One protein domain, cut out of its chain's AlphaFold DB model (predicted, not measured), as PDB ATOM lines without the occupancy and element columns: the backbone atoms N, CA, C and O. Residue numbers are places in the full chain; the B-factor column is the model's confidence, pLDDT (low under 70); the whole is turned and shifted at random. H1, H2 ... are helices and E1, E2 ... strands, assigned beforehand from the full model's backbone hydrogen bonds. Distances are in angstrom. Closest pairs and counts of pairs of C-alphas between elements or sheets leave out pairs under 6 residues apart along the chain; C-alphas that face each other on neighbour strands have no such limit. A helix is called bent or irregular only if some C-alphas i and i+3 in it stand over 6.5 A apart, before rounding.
ATOM      1  N   TRP A   6      32.043  -2.944 -17.635       95.88
ATOM      2  CA  TRP A   6      31.591  -1.991 -18.647       95.88
ATOM      3  C   TRP A   6      32.504  -0.763 -18.688       95.88
ATOM      4  O   TRP A   6      33.039  -0.426 -19.737       95.88
ATOM      5  N   THR A   7      32.745  -0.132 -17.537       95.06
ATOM      6  CA  THR A   7      33.603   1.057 -17.443       95.06
ATOM      7  C   THR A   7      35.052   0.741 -17.792       95.06
ATOM      8  O   THR A   7      35.661   1.478 -18.560       95.06
ATOM      9  N   HIS A   8      35.600  -0.349 -17.253       96.44
ATOM     10  CA  HIS A   8      37.000  -0.708 -17.465       96.44
ATOM     11  C   HIS A   8      37.278  -1.084 -18.921       96.44
ATOM     12  O   HIS A   8      38.226  -0.565 -19.501       96.44
ATOM     13  N   SER A   9      36.436  -1.908 -19.548       97.06
ATOM     14  CA  SER A   9      36.638  -2.319 -20.942       97.06
ATOM     15  C   SER A   9      36.413  -1.161 -21.920       97.06
ATOM     16  O   SER A   9      37.227  -0.972 -22.819       97.06
ATOM     17  N   ILE A  10      35.381  -0.326 -21.723       96.38
ATOM     18  CA  ILE A  10      35.168   0.885 -22.544       96.38
ATOM     19  C   ILE A  10      36.327   1.872 -22.365       96.38
ATOM     20  O   ILE A  10      36.858   2.405 -23.337       96.38
ATOM     21  N   GLY A  11      36.743   2.101 -21.119       96.31
ATOM     22  CA  GLY A  11      37.831   3.017 -20.796       96.31
ATOM     23  C   GLY A  11      39.178   2.550 -21.338       96.31
ATOM     24  O   GLY A  11      39.943   3.380 -21.811       96.31
ATOM     25  N   PHE A  12      39.460   1.243 -21.310       97.19
ATOM     26  CA  PHE A  12      40.728   0.675 -21.774       97.19
ATOM     27  C   PHE A  12      40.788   0.478 -23.294       97.19
ATOM     28  O   PHE A  12      41.870   0.530 -23.879       97.19
ATOM     29  N   HIS A  13      39.636   0.359 -23.962       97.62
ATOM     30  CA  HIS A  13      39.554   0.383 -25.426       97.62
ATOM     31  C   HIS A  13      40.138   1.675 -26.016       97.62
ATOM     32  O   HIS A  13      40.900   1.619 -26.983       97.62
ATOM     33  N   TRP A  14      39.832   2.829 -25.410       96.69
ATOM     34  CA  TRP A  14      40.274   4.138 -25.899       96.69
ATOM     35  C   TRP A  14      41.804   4.285 -25.993       96.69
ATOM     36  O   TRP A  14      42.285   4.565 -27.093       96.69
ATOM     37  N   PRO A  15      42.608   4.097 -24.924       97.19
ATOM     38  CA  PRO A  15      44.055   4.262 -25.016       97.19
ATOM     39  C   PRO A  15      44.683   3.245 -25.972       97.19
ATOM     40  O   PRO A  15      45.536   3.625 -26.765       97.19
ATOM     41  N   LEU A  16      44.230   1.986 -25.973       97.75
ATOM     42  CA  LEU A  16      44.732   0.973 -26.904       97.75
ATOM     43  C   LEU A  16      44.469   1.360 -28.369       97.75
ATOM     44  O   LEU A  16      45.366   1.263 -29.205       97.75
ATOM     45  N   SER A  17      43.275   1.869 -28.673       97.25
ATOM     46  CA  SER A  17      42.943   2.349 -30.020       97.25
ATOM     47  C   SER A  17      43.799   3.555 -30.425       97.25
ATOM     48  O   SER A  17      44.264   3.624 -31.558       97.25
ATOM     49  N   ASN A  18      44.062   4.484 -29.498       97.88
ATOM     50  CA  ASN A  18      44.930   5.643 -29.756       97.88
ATOM     51  C   ASN A  18      46.407   5.262 -29.931       97.88
ATOM     52  O   ASN A  18      47.148   5.987 -30.587       97.88
ATOM     53  N   LEU A  19      46.829   4.120 -29.386       97.94
ATOM     54  CA  LEU A  19      48.152   3.540 -29.630       97.94
ATOM     55  C   LEU A  19      48.241   2.789 -30.973       97.94
ATOM     56  O   LEU A  19      49.299   2.263 -31.304       97.94
ATOM     57  N   GLY A  20      47.157   2.744 -31.754       97.88
ATOM     58  CA  GLY A  20      47.125   2.125 -33.082       97.88
ATOM     59  C   GLY A  20      46.807   0.629 -33.080       97.88
ATOM     60  O   GLY A  20      46.886  -0.007 -34.131       97.88
ATOM     61  N   PHE A  21      46.428   0.051 -31.937       98.19
ATOM     62  CA  PHE A  21      46.001  -1.345 -31.889       98.19
ATOM     63  C   PHE A  21      44.624  -1.537 -32.540       98.19
ATOM     64  O   PHE A  21      43.730  -0.699 -32.424       98.19
ATOM     65  N   SER A  22      44.421  -2.692 -33.177       97.69
ATOM     66  CA  SER A  22      43.098  -3.126 -33.637       97.69
ATOM     67  C   SER A  22      42.327  -3.734 -32.467       97.69
ATOM     68  O   SER A  22      42.528  -4.899 -32.122       97.69
ATOM     69  N   VAL A  23      41.467  -2.931 -31.834       98.25
ATOM     70  CA  VAL A  23      40.741  -3.310 -30.611       98.25
ATOM     71  C   VAL A  23      39.250  -3.469 -30.884       98.25
ATOM     72  O   VAL A  23      38.591  -2.558 -31.386       98.25
ATOM     73  N   GLN A  24      38.706  -4.618 -30.500       97.94
ATOM     74  CA  GLN A  24      37.295  -4.968 -30.627       97.94
ATOM     75  C   GLN A  24      36.689  -5.240 -29.250       97.94
ATOM     76  O   GLN A  24      37.367  -5.747 -28.355       97.94
ATOM     77  N   TYR A  25      35.405  -4.939 -29.082       98.25
ATOM     78  CA  TYR A  25      34.646  -5.379 -27.916       98.25
ATOM     79  C   TYR A  25      34.150  -6.808 -28.127       98.25
ATOM     80  O   TYR A  25      33.724  -7.154 -29.228       98.25
ATOM     81  N   MET A  26      34.149  -7.609 -27.067       97.44
ATOM     82  CA  MET A  26      33.514  -8.925 -27.028       97.44
ATOM     83  C   MET A  26      32.614  -9.038 -25.799       97.44
ATOM     84  O   MET A  26      32.850  -8.386 -24.774       97.44
ATOM     85  N   TYR A  27      31.598  -9.892 -25.886       97.06
ATOM     86  CA  TYR A  27      30.627 -10.095 -24.817       97.06
ATOM     87  C   TYR A  27      30.679 -11.517 -24.266       97.06
ATOM     88  O   TYR A  27      30.685 -12.498 -25.010       97.06
ATOM     89  N   MET A  28      30.682 -11.604 -22.940       95.69
ATOM     90  CA  MET A  28      30.577 -12.840 -22.182       95.69
ATOM     91  C   MET A  28      29.209 -12.911 -21.520       95.69
ATOM     92  O   MET A  28      28.878 -12.093 -20.652       95.69
ATOM     93  N   ASP A  29      28.431 -13.913 -21.906       94.94
ATOM     94  CA  ASP A  29      27.110 -14.136 -21.353       94.94
ATOM     95  C   ASP A  29      27.183 -14.967 -20.060       94.94
ATOM     96  O   ASP A  29      27.855 -16.000 -20.043       94.94
ATOM     97  N   PRO A  30      26.512 -14.553 -18.969       93.19
ATOM     98  CA  PRO A  30      25.747 -13.312 -18.832       93.19
ATOM     99  C   PRO A  30      26.586 -12.095 -18.409       93.19
ATOM    100  O   PRO A  30      27.317 -12.138 -17.422       93.19
ATOM    101  N   GLY A  31      26.359 -10.949 -19.050       92.88
ATOM    102  CA  GLY A  31      26.540  -9.615 -18.474       92.88
ATOM    103  C   GLY A  31      27.973  -9.125 -18.273       92.88
ATOM    104  O   GLY A  31      28.204  -8.390 -17.314       92.88
ATOM    105  N   HIS A  32      28.932  -9.512 -19.120       96.06
ATOM    106  CA  HIS A  32      30.317  -9.057 -18.978       96.06
ATOM    107  C   HIS A  32      30.947  -8.612 -20.305       96.06
ATOM    108  O   HIS A  32      30.832  -9.294 -21.318       96.06
ATOM    109  N   LEU A  33      31.615  -7.457 -20.288       97.44
ATOM    110  CA  LEU A  33      32.286  -6.863 -21.447       97.44
ATOM    111  C   LEU A  33      33.798  -7.009 -21.311       97.44
ATOM    112  O   LEU A  33      34.367  -6.631 -20.287       97.44
ATOM    113  N   CYS A  34      34.446  -7.464 -22.374       97.94
ATOM    114  CA  CYS A  34      35.898  -7.600 -22.463       97.94
ATOM    115  C   CYS A  34      36.397  -7.147 -23.839       97.94
ATOM    116  O   CYS A  34      35.608  -6.706 -24.685       97.94
ATOM    117  N   LEU A  35      37.709  -7.219 -24.054       98.44
ATOM    118  CA  LEU A  35      38.353  -6.755 -25.274       98.44
ATOM    119  C   LEU A  35      39.045  -7.899 -26.011       98.44
ATOM    120  O   LEU A  35      39.550  -8.852 -25.417       98.44
ATOM    121  N   ARG A  36      39.099  -7.746 -27.330       98.12
ATOM    122  CA  ARG A  36      39.963  -8.498 -28.230       98.12
ATOM    123  C   ARG A  36      40.935  -7.537 -28.885       98.12
ATOM    124  O   ARG A  36      40.508  -6.528 -29.442       98.12
ATOM    125  N   ILE A  37      42.215  -7.877 -28.873       98.25
ATOM    126  CA  ILE A  37      43.238  -7.153 -29.631       98.25
ATOM    127  C   ILE A  37      43.708  -8.054 -30.768       98.25
ATOM    128  O   ILE A  37      44.091  -9.195 -30.524       98.25
ATOM    129  N   ASN A  38      43.657  -7.566 -32.007       96.88
ATOM    130  CA  ASN A  38      44.206  -8.287 -33.153       96.88
ATOM    131  C   ASN A  38      45.659  -7.863 -33.382       96.88
ATOM    132  O   ASN A  38      45.910  -6.711 -33.738       96.88
ATOM    133  N   LEU A  39      46.581  -8.805 -33.184       95.38
ATOM    134  CA  LEU A  39      47.997  -8.688 -33.536       95.38
ATOM    135  C   LEU A  39      48.327  -9.752 -34.599       95.38
ATOM    136  O   LEU A  39      47.548  -9.937 -35.533       95.38
ATOM    137  N   GLU A  40      49.434 -10.484 -34.450       95.88
ATOM    138  CA  GLU A  40      49.728 -11.693 -35.231       95.88
ATOM    139  C   GLU A  40      48.646 -12.771 -35.072       95.88
ATOM    140  O   GLU A  40      48.371 -13.533 -35.996       95.88
ATOM    141  N   GLN A  41      47.990 -12.779 -33.914       96.50
ATOM    142  CA  GLN A  41      46.799 -13.556 -33.606       96.50
ATOM    143  C   GLN A  41      45.865 -12.728 -32.705       96.50
ATOM    144  O   GLN A  41      46.280 -11.690 -32.176       96.50
ATOM    145  N   PRO A  42      44.586 -13.110 -32.543       97.44
ATOM    146  CA  PRO A  42      43.709 -12.410 -31.620       97.44
ATOM    147  C   PRO A  42      44.022 -12.779 -30.169       97.44
ATOM    148  O   PRO A  42      44.165 -13.953 -29.835       97.44
ATOM    149  N   TYR A  43      44.044 -11.772 -29.302       98.44
ATOM    150  CA  TYR A  43      44.239 -11.925 -27.864       98.44
ATOM    151  C   TYR A  43      43.003 -11.486 -27.084       98.44
ATOM    152  O   TYR A  43      42.455 -10.411 -27.337       98.44
ATOM    153  N   TYR A  44      42.602 -12.298 -26.109       98.25
ATOM    154  CA  TYR A  44      41.669 -11.946 -25.047       98.25
ATOM    155  C   TYR A  44      42.345 -11.012 -24.036       98.25
ATOM    156  O   TYR A  44      43.429 -11.303 -23.521       98.25
ATOM    157  N   VAL A  45      41.688  -9.887 -23.748       98.25
ATOM    158  CA  VAL A  45      42.149  -8.869 -22.803       98.25
ATOM    159  C   VAL A  45      40.999  -8.452 -21.897       98.25
ATOM    160  O   VAL A  45      39.914  -8.089 -22.359       98.25
ATOM    161  N   ASP A  46      41.246  -8.464 -20.589       97.69
ATOM    162  CA  ASP A  46      40.234  -8.128 -19.597       97.69
ATOM    163  C   ASP A  46      40.851  -7.519 -18.345       97.69
ATOM    164  O   ASP A  46      41.711  -8.104 -17.693       97.69
ATOM    165  N   VAL A  47      40.370  -6.326 -18.017       95.62
ATOM    166  CA  VAL A  47      40.793  -5.533 -16.858       95.62
ATOM    167  C   VAL A  47      39.625  -5.271 -15.900       95.62
ATOM    168  O   VAL A  47      39.731  -4.460 -14.987       95.62
ATOM    169  N   GLY A  48      38.484  -5.934 -16.119       94.69
ATOM    170  CA  GLY A  48      37.220  -5.673 -15.435       94.69
ATOM    171  C   GLY A  48      36.568  -6.893 -14.780       94.69
ATOM    172  O   GLY A  48      35.571  -6.726 -14.079       94.69
ATOM    173  N   TYR A  49      37.090  -8.110 -14.985       93.88
ATOM    174  CA  TYR A  49      36.504  -9.347 -14.435       93.88
ATOM    175  C   TYR A  49      36.745  -9.526 -12.924       93.88
ATOM    176  O   TYR A  49      36.044 -10.290 -12.266       93.88
ATOM    177  N   CYS A  50      37.724  -8.824 -12.343       92.50
ATOM    178  CA  CYS A  50      38.234  -9.066 -10.981       92.50
ATOM    179  C   CYS A  50      38.948 -10.425 -10.790       92.50
ATOM    180  O   CYS A  50      39.277 -10.784  -9.655       92.50
ATOM    181  N   ALA A  51      39.208 -11.151 -11.882       93.31
ATOM    182  CA  ALA A  51      40.056 -12.342 -11.927       93.31
ATOM    183  C   ALA A  51      41.553 -11.953 -11.963       93.31
ATOM    184  O   ALA A  51      41.870 -10.807 -12.294       93.31
ATOM    185  N   PRO A  52      42.491 -12.860 -11.625       94.50
ATOM    186  CA  PRO A  52      43.937 -12.604 -11.672       94.50
ATOM    187  C   PRO A  52      44.495 -12.633 -13.109       94.50
ATOM    188  O   PRO A  52      45.381 -13.416 -13.444       94.50
ATOM    189  N   LEU A  53      43.950 -11.779 -13.977       95.94
ATOM    190  CA  LEU A  53      44.353 -11.624 -15.374       95.94
ATOM    191  C   LEU A  53      45.343 -10.456 -15.482       95.94
ATOM    192  O   LEU A  53      44.949  -9.293 -15.490       95.94
ATOM    193  N   PHE A  54      46.639 -10.771 -15.537       95.31
ATOM    194  CA  PHE A  54      47.726  -9.776 -15.570       95.31
ATOM    195  C   PHE A  54      48.470  -9.710 -16.907       95.31
ATOM    196  O   PHE A  54      49.511  -9.067 -17.013       95.31
ATOM    197  N   GLN A  55      47.947 -10.388 -17.925       96.31
ATOM    198  CA  GLN A  55      48.484 -10.396 -19.278       96.31
ATOM    199  C   GLN A  55      47.357 -10.630 -20.284       96.31
ATOM    200  O   GLN A  55      46.251 -11.029 -19.913       96.31
ATOM    201  N   ALA A  56      47.647 -10.376 -21.556       97.62
ATOM    202  CA  ALA A  56      46.795 -10.804 -22.653       97.62
ATOM    203  C   ALA A  56      46.986 -12.311 -22.893       97.62
ATOM    204  O   ALA A  56      48.101 -12.817 -22.771       97.62
ATOM    205  N   PHE A  57      45.916 -13.016 -23.255       98.12
ATOM    206  CA  PHE A  57      45.956 -14.454 -23.537       98.12
ATOM    207  C   PHE A  57      45.534 -14.715 -24.982       98.12
ATOM    208  O   PHE A  57      44.620 -14.034 -25.450       98.12
ATOM    209  N   PRO A  58      46.151 -15.662 -25.709       97.88
ATOM    210  CA  PRO A  58      45.670 -16.040 -27.034       97.88
ATOM    211  C   PRO A  58      44.186 -16.426 -26.978       97.88
ATOM    212  O   PRO A  58      43.772 -17.216 -26.133       97.88
ATOM    213  N   LEU A  59      43.369 -15.848 -27.862       97.56
ATOM    214  CA  LEU A  59      41.908 -15.980 -27.807       97.56
ATOM    215  C   LEU A  59      41.439 -17.432 -27.970       97.56
ATOM    216  O   LEU A  59      40.406 -17.807 -27.434       97.56
ATOM    217  N   TYR A  60      42.176 -18.242 -28.726       96.56
ATOM    218  CA  TYR A  60      41.784 -19.612 -29.070       96.56
ATOM    219  C   TYR A  60      42.623 -20.680 -28.362       96.56
ATOM    220  O   TYR A  60      42.622 -21.835 -28.780       96.56
ATOM    221  N   GLU A  61      43.300 -20.319 -27.270       97.19
ATOM    222  CA  GLU A  61      44.027 -21.269 -26.429       97.19
ATOM    223  C   GLU A  61      43.398 -21.349 -25.040       97.19
ATOM    224  O   GLU A  61      43.060 -20.339 -24.421       97.19
ATOM    225  N   SER A  62      43.235 -22.573 -24.538       98.12
ATOM    226  CA  SER A  62      42.764 -22.785 -23.173       98.12
ATOM    227  C   SER A  62      43.846 -22.388 -22.176       98.12
ATOM    228  O   SER A  62      45.010 -22.757 -22.331       98.12
ATOM    229  N   PHE A  63      43.455 -21.699 -21.111       98.38
ATOM    230  CA  PHE A  63      44.365 -21.324 -20.034       98.38
ATOM    231  C   PHE A  63      43.658 -21.328 -18.681       98.38
ATOM    232  O   PHE A  63      42.431 -21.311 -18.579       98.38
ATOM    233  N   GLN A  64      44.457 -21.331 -17.620       98.38
ATOM    234  CA  GLN A  64      43.975 -21.220 -16.254       98.38
ATOM    235  C   GLN A  64      44.875 -20.264 -15.480       98.38
ATOM    236  O   GLN A  64      46.100 -20.334 -15.577       98.38
ATOM    237  N   VAL A  65      44.256 -19.390 -14.694       97.62
ATOM    238  CA  VAL A  65      44.943 -18.538 -13.725       97.62
ATOM    239  C   VAL A  65      44.257 -18.660 -12.377       97.62
ATOM    240  O   VAL A  65      43.052 -18.892 -12.294       97.62
ATOM    241  N   SER A  66      45.017 -18.504 -11.303       96.19
ATOM    242  CA  SER A  66      44.482 -18.601  -9.951       96.19
ATOM    243  C   SER A  66      45.184 -17.632  -9.020       96.19
ATOM    244  O   SER A  66      46.389 -17.407  -9.138       96.19
ATOM    245  N   ASP A  67      44.431 -17.117  -8.061       94.06
ATOM    246  CA  ASP A  67      44.967 -16.484  -6.868       94.06
ATOM    247  C   ASP A  67      44.405 -17.189  -5.626       94.06
ATOM    248  O   ASP A  67      43.769 -18.239  -5.693       94.06
ATOM    249  N   VAL A  68      44.657 -16.616  -4.456       94.69
ATOM    250  CA  VAL A  68      44.204 -17.167  -3.172       94.69
ATOM    251  C   VAL A  68      42.686 -17.096  -2.957       94.69
ATOM    252  O   VAL A  68      42.191 -17.640  -1.971       94.69
ATOM    253  N   ARG A  69      41.947 -16.383  -3.813       94.69
ATOM    254  CA  ARG A  69      40.487 -16.244  -3.750       94.69
ATOM    255  C   ARG A  69      39.798 -17.211  -4.686       94.69
ATOM    256  O   ARG A  69      38.715 -17.670  -4.341       94.69
ATOM    257  N   GLU A  70      40.372 -17.420  -5.867       94.69
ATOM    258  CA  GLU A  70      39.694 -18.128  -6.937       94.69
ATOM    259  C   GLU A  70      40.613 -18.754  -7.984       94.69
ATOM    260  O   GLU A  70      41.737 -18.309  -8.219       94.69
ATOM    261  N   THR A  71      40.058 -19.737  -8.691       97.38
ATOM    262  CA  THR A  71      40.557 -20.218  -9.979       97.38
ATOM    263  C   THR A  71      39.662 -19.702 -11.099       97.38
ATOM    264  O   THR A  71      38.447 -19.863 -11.043       97.38
ATOM    265  N   PHE A  72      40.261 -19.110 -12.130       97.75
ATOM    266  CA  PHE A  72      39.623 -18.748 -13.391       97.75
ATOM    267  C   PHE A  72      40.138 -19.693 -14.477       97.75
ATOM    268  O   PHE A  72      41.338 -19.724 -14.754       97.75
ATOM    269  N   ALA A  73      39.239 -20.451 -15.093       98.25
ATOM    270  CA  ALA A  73      39.566 -21.341 -16.199       98.25
ATOM    271  C   ALA A  73      38.860 -20.881 -17.476       98.25
ATOM    272  O   ALA A  73      37.653 -20.636 -17.483       98.25
ATOM    273  N   TYR A  74      39.639 -20.787 -18.548       98.25
ATOM    274  CA  TYR A  74      39.231 -20.414 -19.891       98.25
ATOM    275  C   TYR A  74      39.387 -21.636 -20.791       98.25
ATOM    276  O   TYR A  74      40.504 -22.082 -21.054       98.25
ATOM    277  N   GLN A  75      38.271 -22.220 -21.208       98.06
ATOM    278  CA  GLN A  75      38.239 -23.489 -21.925       98.06
ATOM    279  C   GLN A  75      37.718 -23.275 -23.338       98.06
ATOM    280  O   GLN A  75      36.545 -22.972 -23.553       98.06
ATOM    281  N   VAL A  76      38.605 -23.459 -24.308       96.94
ATOM    282  CA  VAL A  76      38.278 -23.387 -25.728       96.94
ATOM    283  C   VAL A  76      37.803 -24.761 -26.188       96.94
ATOM    284  O   VAL A  76      38.536 -25.745 -26.090       96.94
ATOM    285  N   SER A  77      36.569 -24.837 -26.689       91.19
ATOM    286  CA  SER A  77      35.996 -26.062 -27.249       91.19
ATOM    287  C   SER A  77      35.281 -25.746 -28.562       91.19
ATOM    288  O   SER A  77      34.274 -25.036 -28.583       91.19
ATOM    289  N   ASN A  78      35.777 -26.296 -29.671       77.56
ATOM    290  CA  ASN A  78      35.236 -26.102 -31.019       77.56
ATOM    291  C   ASN A  78      35.086 -24.619 -31.428       77.56
ATOM    292  O   ASN A  78      35.993 -24.053 -32.028       77.56
ATOM    293  N   LYS A  79      33.919 -24.023 -31.139       72.25
ATOM    294  CA  LYS A  79      33.486 -22.658 -31.492       72.25
ATOM    295  C   LYS A  79      33.002 -21.849 -30.286       72.25
ATOM    296  O   LYS A  79      32.526 -20.732 -30.450       72.25
ATOM    297  N   GLU A  80      33.074 -22.426 -29.094       88.00
ATOM    298  CA  GLU A  80      32.619 -21.799 -27.866       88.00
ATOM    299  C   GLU A  80      33.762 -21.742 -26.873       88.00
ATOM    300  O   GLU A  80      34.618 -22.629 -26.801       88.00
ATOM    301  N   ILE A  81      33.746 -20.680 -26.085       97.38
ATOM    302  CA  ILE A  81      34.724 -20.466 -25.042       97.38
ATOM    303  C   ILE A  81      33.965 -20.420 -23.730       97.38
ATOM    304  O   ILE A  81      33.208 -19.486 -23.458       97.38
ATOM    305  N   HIS A  82      34.164 -21.463 -22.937       97.44
ATOM    306  CA  HIS A  82      33.530 -21.645 -21.642       97.44
ATOM    307  C   HIS A  82      34.465 -21.130 -20.560       97.44
ATOM    308  O   HIS A  82      35.632 -21.509 -20.481       97.44
ATOM    309  N   ILE A  83      33.949 -20.242 -19.725       97.44
ATOM    310  CA  ILE A  83      34.687 -19.633 -18.628       97.44
ATOM    311  C   ILE A  83      34.070 -20.129 -17.340       97.44
ATOM    312  O   ILE A  83      32.871 -19.964 -17.116       97.44
ATOM    313  N   THR A  84      34.888 -20.709 -16.474       96.94
ATOM    314  CA  THR A  84      34.464 -21.134 -15.142       96.94
ATOM    315  C   THR A  84      35.287 -20.424 -14.083       96.94
ATOM    316  O   THR A  84      36.456 -20.082 -14.287       96.94
ATOM    317  N   ARG A  85      34.640 -20.151 -12.951       95.31
ATOM    318  CA  ARG A  85      35.272 -19.577 -11.769       95.31
ATOM    319  C   ARG A  85      34.959 -20.447 -10.576       95.31
ATOM    320  O   ARG A  85      33.804 -20.815 -10.380       95.31
ATOM    321  N   ASP A  86      35.972 -20.723  -9.777       94.69
ATOM    322  CA  ASP A  86      35.817 -21.427  -8.515       94.69
ATOM    323  C   ASP A  86      36.439 -20.598  -7.383       94.69
ATOM    324  O   ASP A  86      37.668 -20.513  -7.322       94.69
ATOM    325  N   PRO A  87      35.632 -19.944  -6.526       92.50
ATOM    326  CA  PRO A  87      34.172 -19.862  -6.574       92.50
ATOM    327  C   PRO A  87      33.680 -18.791  -7.565       92.50
ATOM    328  O   PRO A  87      34.206 -17.679  -7.612       92.50
ATOM    329  N   GLY A  88      32.601 -19.058  -8.307       87.62
ATOM    330  CA  GLY A  88      31.953 -18.026  -9.119       87.62
ATOM    331  C   GLY A  88      31.032 -18.542 -10.226       87.62
ATOM    332  O   GLY A  88      30.867 -19.746 -10.403       87.62
ATOM    333  N   PRO A  89      30.384 -17.625 -10.966       88.56
ATOM    334  CA  PRO A  89      29.513 -18.000 -12.068       88.56
ATOM    335  C   PRO A  89      30.329 -18.427 -13.290       88.56
ATOM    336  O   PRO A  89      31.352 -17.812 -13.612       88.56
ATOM    337  N   ALA A  90      29.812 -19.420 -14.007       95.19
ATOM    338  CA  ALA A  90      30.263 -19.726 -15.354       95.19
ATOM    339  C   ALA A  90      29.736 -18.687 -16.359       95.19
ATOM    340  O   ALA A  90      28.685 -18.073 -16.139       95.19
ATOM    341  N   LYS A  91      30.474 -18.487 -17.451       96.50
ATOM    342  CA  LYS A  91      30.089 -17.645 -18.587       96.50
ATOM    343  C   LYS A  91      30.484 -18.295 -19.906       96.50
ATOM    344  O   LYS A  91      31.383 -19.130 -19.939       96.50
ATOM    345  N   ILE A  92      29.862 -17.847 -20.987       97.06
ATOM    346  CA  ILE A  92      30.229 -18.217 -22.354       97.06
ATOM    347  C   ILE A  92      30.666 -16.951 -23.088       97.06
ATOM    348  O   ILE A  92      29.927 -15.968 -23.130       97.06
ATOM    349  N   LEU A  93      31.875 -16.953 -23.645       96.88
ATOM    350  CA  LEU A  93      32.394 -15.847 -24.444       96.88
ATOM    351  C   LEU A  93      31.980 -16.010 -25.910       96.88
ATOM    352  O   LEU A  93      32.299 -17.015 -26.544       96.88
ATOM    353  N   ASN A  94      31.339 -14.976 -26.458       93.69
ATOM    354  CA  ASN A  94      31.183 -14.808 -27.896       93.69
ATOM    355  C   ASN A  94      32.411 -14.078 -28.460       93.69
ATOM    356  O   ASN A  94      32.703 -12.946 -28.067       93.69
ATOM    357  N   THR A  95      33.128 -14.734 -29.373       94.00
ATOM    358  CA  THR A  95      34.364 -14.221 -29.984       94.00
ATOM    359  C   THR A  95      34.127 -13.232 -31.122       94.00
ATOM    360  O   THR A  95      35.078 -12.584 -31.577       94.00
ATOM    361  N   GLU A  96      32.886 -13.123 -31.602       93.88
ATOM    362  CA  GLU A  96      32.525 -12.153 -32.628       93.88
ATOM    363  C   GLU A  96      32.579 -10.730 -32.058       93.88
ATOM    364  O   GLU A  96      31.999 -10.462 -30.998       93.88
ATOM    365  N   PRO A  97      33.265  -9.800 -32.747       95.75
ATOM    366  CA  PRO A  97      33.246  -8.395 -32.383       95.75
ATOM    367  C   PRO A  97      31.822  -7.857 -32.263       95.75
ATOM    368  O   PRO A  97      30.982  -8.064 -33.139       95.75
ATOM    369  N   ILE A  98      31.568  -7.101 -31.200       96.38
ATOM    370  CA  ILE A  98      30.292  -6.418 -30.994       96.38
ATOM    371  C   ILE A  98      30.451  -4.901 -31.092       96.38
ATOM    372  O   ILE A  98      31.451  -4.314 -30.673       96.38
ATOM    373  N   HIS A  99      29.413  -4.231 -31.585       96.12
ATOM    374  CA  HIS A  99      29.303  -2.781 -31.463       96.12
ATOM    375  C   HIS A  99      28.754  -2.419 -30.087       96.12
ATOM    376  O   HIS A  99      27.708  -2.926 -29.685       96.12
ATOM    377  N   LEU A 100      29.396  -1.486 -29.380       94.44
ATOM    378  CA  LEU A 100      28.970  -1.082 -28.035       94.44
ATOM    379  C   LEU A 100      27.507  -0.601 -27.985       94.44
ATOM    380  O   LEU A 100      26.805  -0.839 -27.006       94.44
ATOM    381  N   THR A 101      27.018   0.021 -29.060       95.75
ATOM    382  CA  THR A 101      25.619   0.457 -29.189       95.75
ATOM    383  C   THR A 101      24.621  -0.696 -29.084       95.75
ATOM    384  O   THR A 101      23.539  -0.501 -28.533       95.75
ATOM    385  N   SER A 102      24.990  -1.902 -29.529       96.06
ATOM    386  CA  SER A 102      24.153  -3.104 -29.397       96.06
ATOM    387  C   SER A 102      24.003  -3.574 -27.946       96.06
ATOM    388  O   SER A 102      23.055  -4.279 -27.624       96.06
ATOM    389  N   MET A 103      24.887  -3.141 -27.040       95.94
ATOM    390  CA  MET A 103      24.869  -3.527 -25.624       95.94
ATOM    391  C   MET A 103      24.048  -2.580 -24.745       95.94
ATOM    392  O   MET A 103      24.019  -2.744 -23.525       95.94
ATOM    393  N   LYS A 104      23.379  -1.575 -25.326       95.06
ATOM    394  CA  LYS A 104      22.678  -0.520 -24.576       95.06
ATOM    395  C   LYS A 104      21.698  -1.077 -23.542       95.06
ATOM    396  O   LYS A 104      21.665  -0.589 -22.413       95.06
ATOM    397  N   GLU A 105      20.915  -2.088 -23.903       94.94
ATOM    398  CA  GLU A 105      19.931  -2.697 -23.001       94.94
ATOM    399  C   GLU A 105      20.596  -3.412 -21.821       94.94
ATOM    400  O   GLU A 105      20.202  -3.208 -20.672       94.94
ATOM    401  N   LEU A 106      21.660  -4.177 -22.077       94.75
ATOM    402  CA  LEU A 106      22.428  -4.869 -21.038       94.75
ATOM    403  C   LEU A 106      23.123  -3.884 -20.096       94.75
ATOM    404  O   LEU A 106      23.058  -4.050 -18.878       94.75
ATOM    405  N   ILE A 107      23.721  -2.821 -20.640       94.56
ATOM    406  CA  ILE A 107      24.324  -1.746 -19.845       94.56
ATOM    407  C   ILE A 107      23.248  -1.070 -18.991       94.56
ATOM    408  O   ILE A 107      23.456  -0.872 -17.793       94.56
TER     409      ILE A 107
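This is residues 6 to 107 of the 187 residues of an uncharacterized protein of Bacillus cereus AH1272 (UniProt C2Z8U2). One antiparallel sheet of seven strands curls into an open, barrel-like ring, with the gap between its edge strands E3 and E4 and with helix H1 packed on the outside over E2 and E1. The long link 46 to 62 loops from E3 to E4, its residues 57 to 58 pairing beside E3 at the gap, and the short helix H2 ends the printed part on the outer side of E1 and E2. The printed part has 102 residues, in the order H1, E1 to E7, H2; the sheet's order is E3, E2, E1, E7, E6, E5, E4, and the class is mixed, helices and strands. It is compact, with a radius of gyration of the C-alphas of 13.1 A and spans of 34 by 33 by 29 A.

Begin in the sheet with E1, residues 22 to 29: find C-alpha 22 at (43.098, -3.126, -33.637), from where it runs 23.0 A. E2 is residues 32 to 38, 19.9 A, and E3 residues 42 to 45. Farther on, E4 is residues 63 to 66, E5 residues 71 to 77, 18.8 A, and E6 residues 80 to 86, 19.6 A. E7, residues 91 to 98, is 16.7 A long and bends by 74 degrees at residue 95. H1, residues 6 to 18, starts at C-alpha 6, (31.591, -1.991, -18.647), and runs 19.0 A. H2, residues 100 to 107, ends at C-alpha 107, (24.324, -1.746, -19.845); it is irregular, with C-alphas 102 and 105 7.7 A apart.

Look first at two meanders, runs of strands each the antiparallel neighbour of the one before: E1 E2 E3 and E4 E5 E6 E7. In the hairpin of E1 and E2, N 26 and O 34 are 2.9 A apart; in that of E5 and E6, N 75 and O 82 are 2.8 A apart. E1, of the one meander, and E7, of the other, are antiparallel neighbours, with N 94 and O 27 within hydrogen-bond range at 2.9 A. E3 and E4 are apart. H1 is on the sheet at a height of 8.9 A, over E2 and E1, and runs along the strands, at 7 degrees to E2 on the local plane; its closest C-alphas to E2 are those of Ser 9 and Cys 34, 5.5 A. H2 and H1 are close but not clearly touching, the closest C-alphas being those of Ile 107 and Trp 6, 7.4 A. O i to N i+4 pairs within hydrogen-bond range number 7 of 9 in H1 and 1 of 4 in H2, where 3 of 5 O i to N i+3 pairs are within range.

The two C-alphas farthest apart, those of Gly 20 and Pro 87, are 36.8 A apart. The printed part has no cut, and the link from E3 to E4, 17 residues, is long. The mean pLDDT of the printed part is 95.7, and no printed residue is under 70.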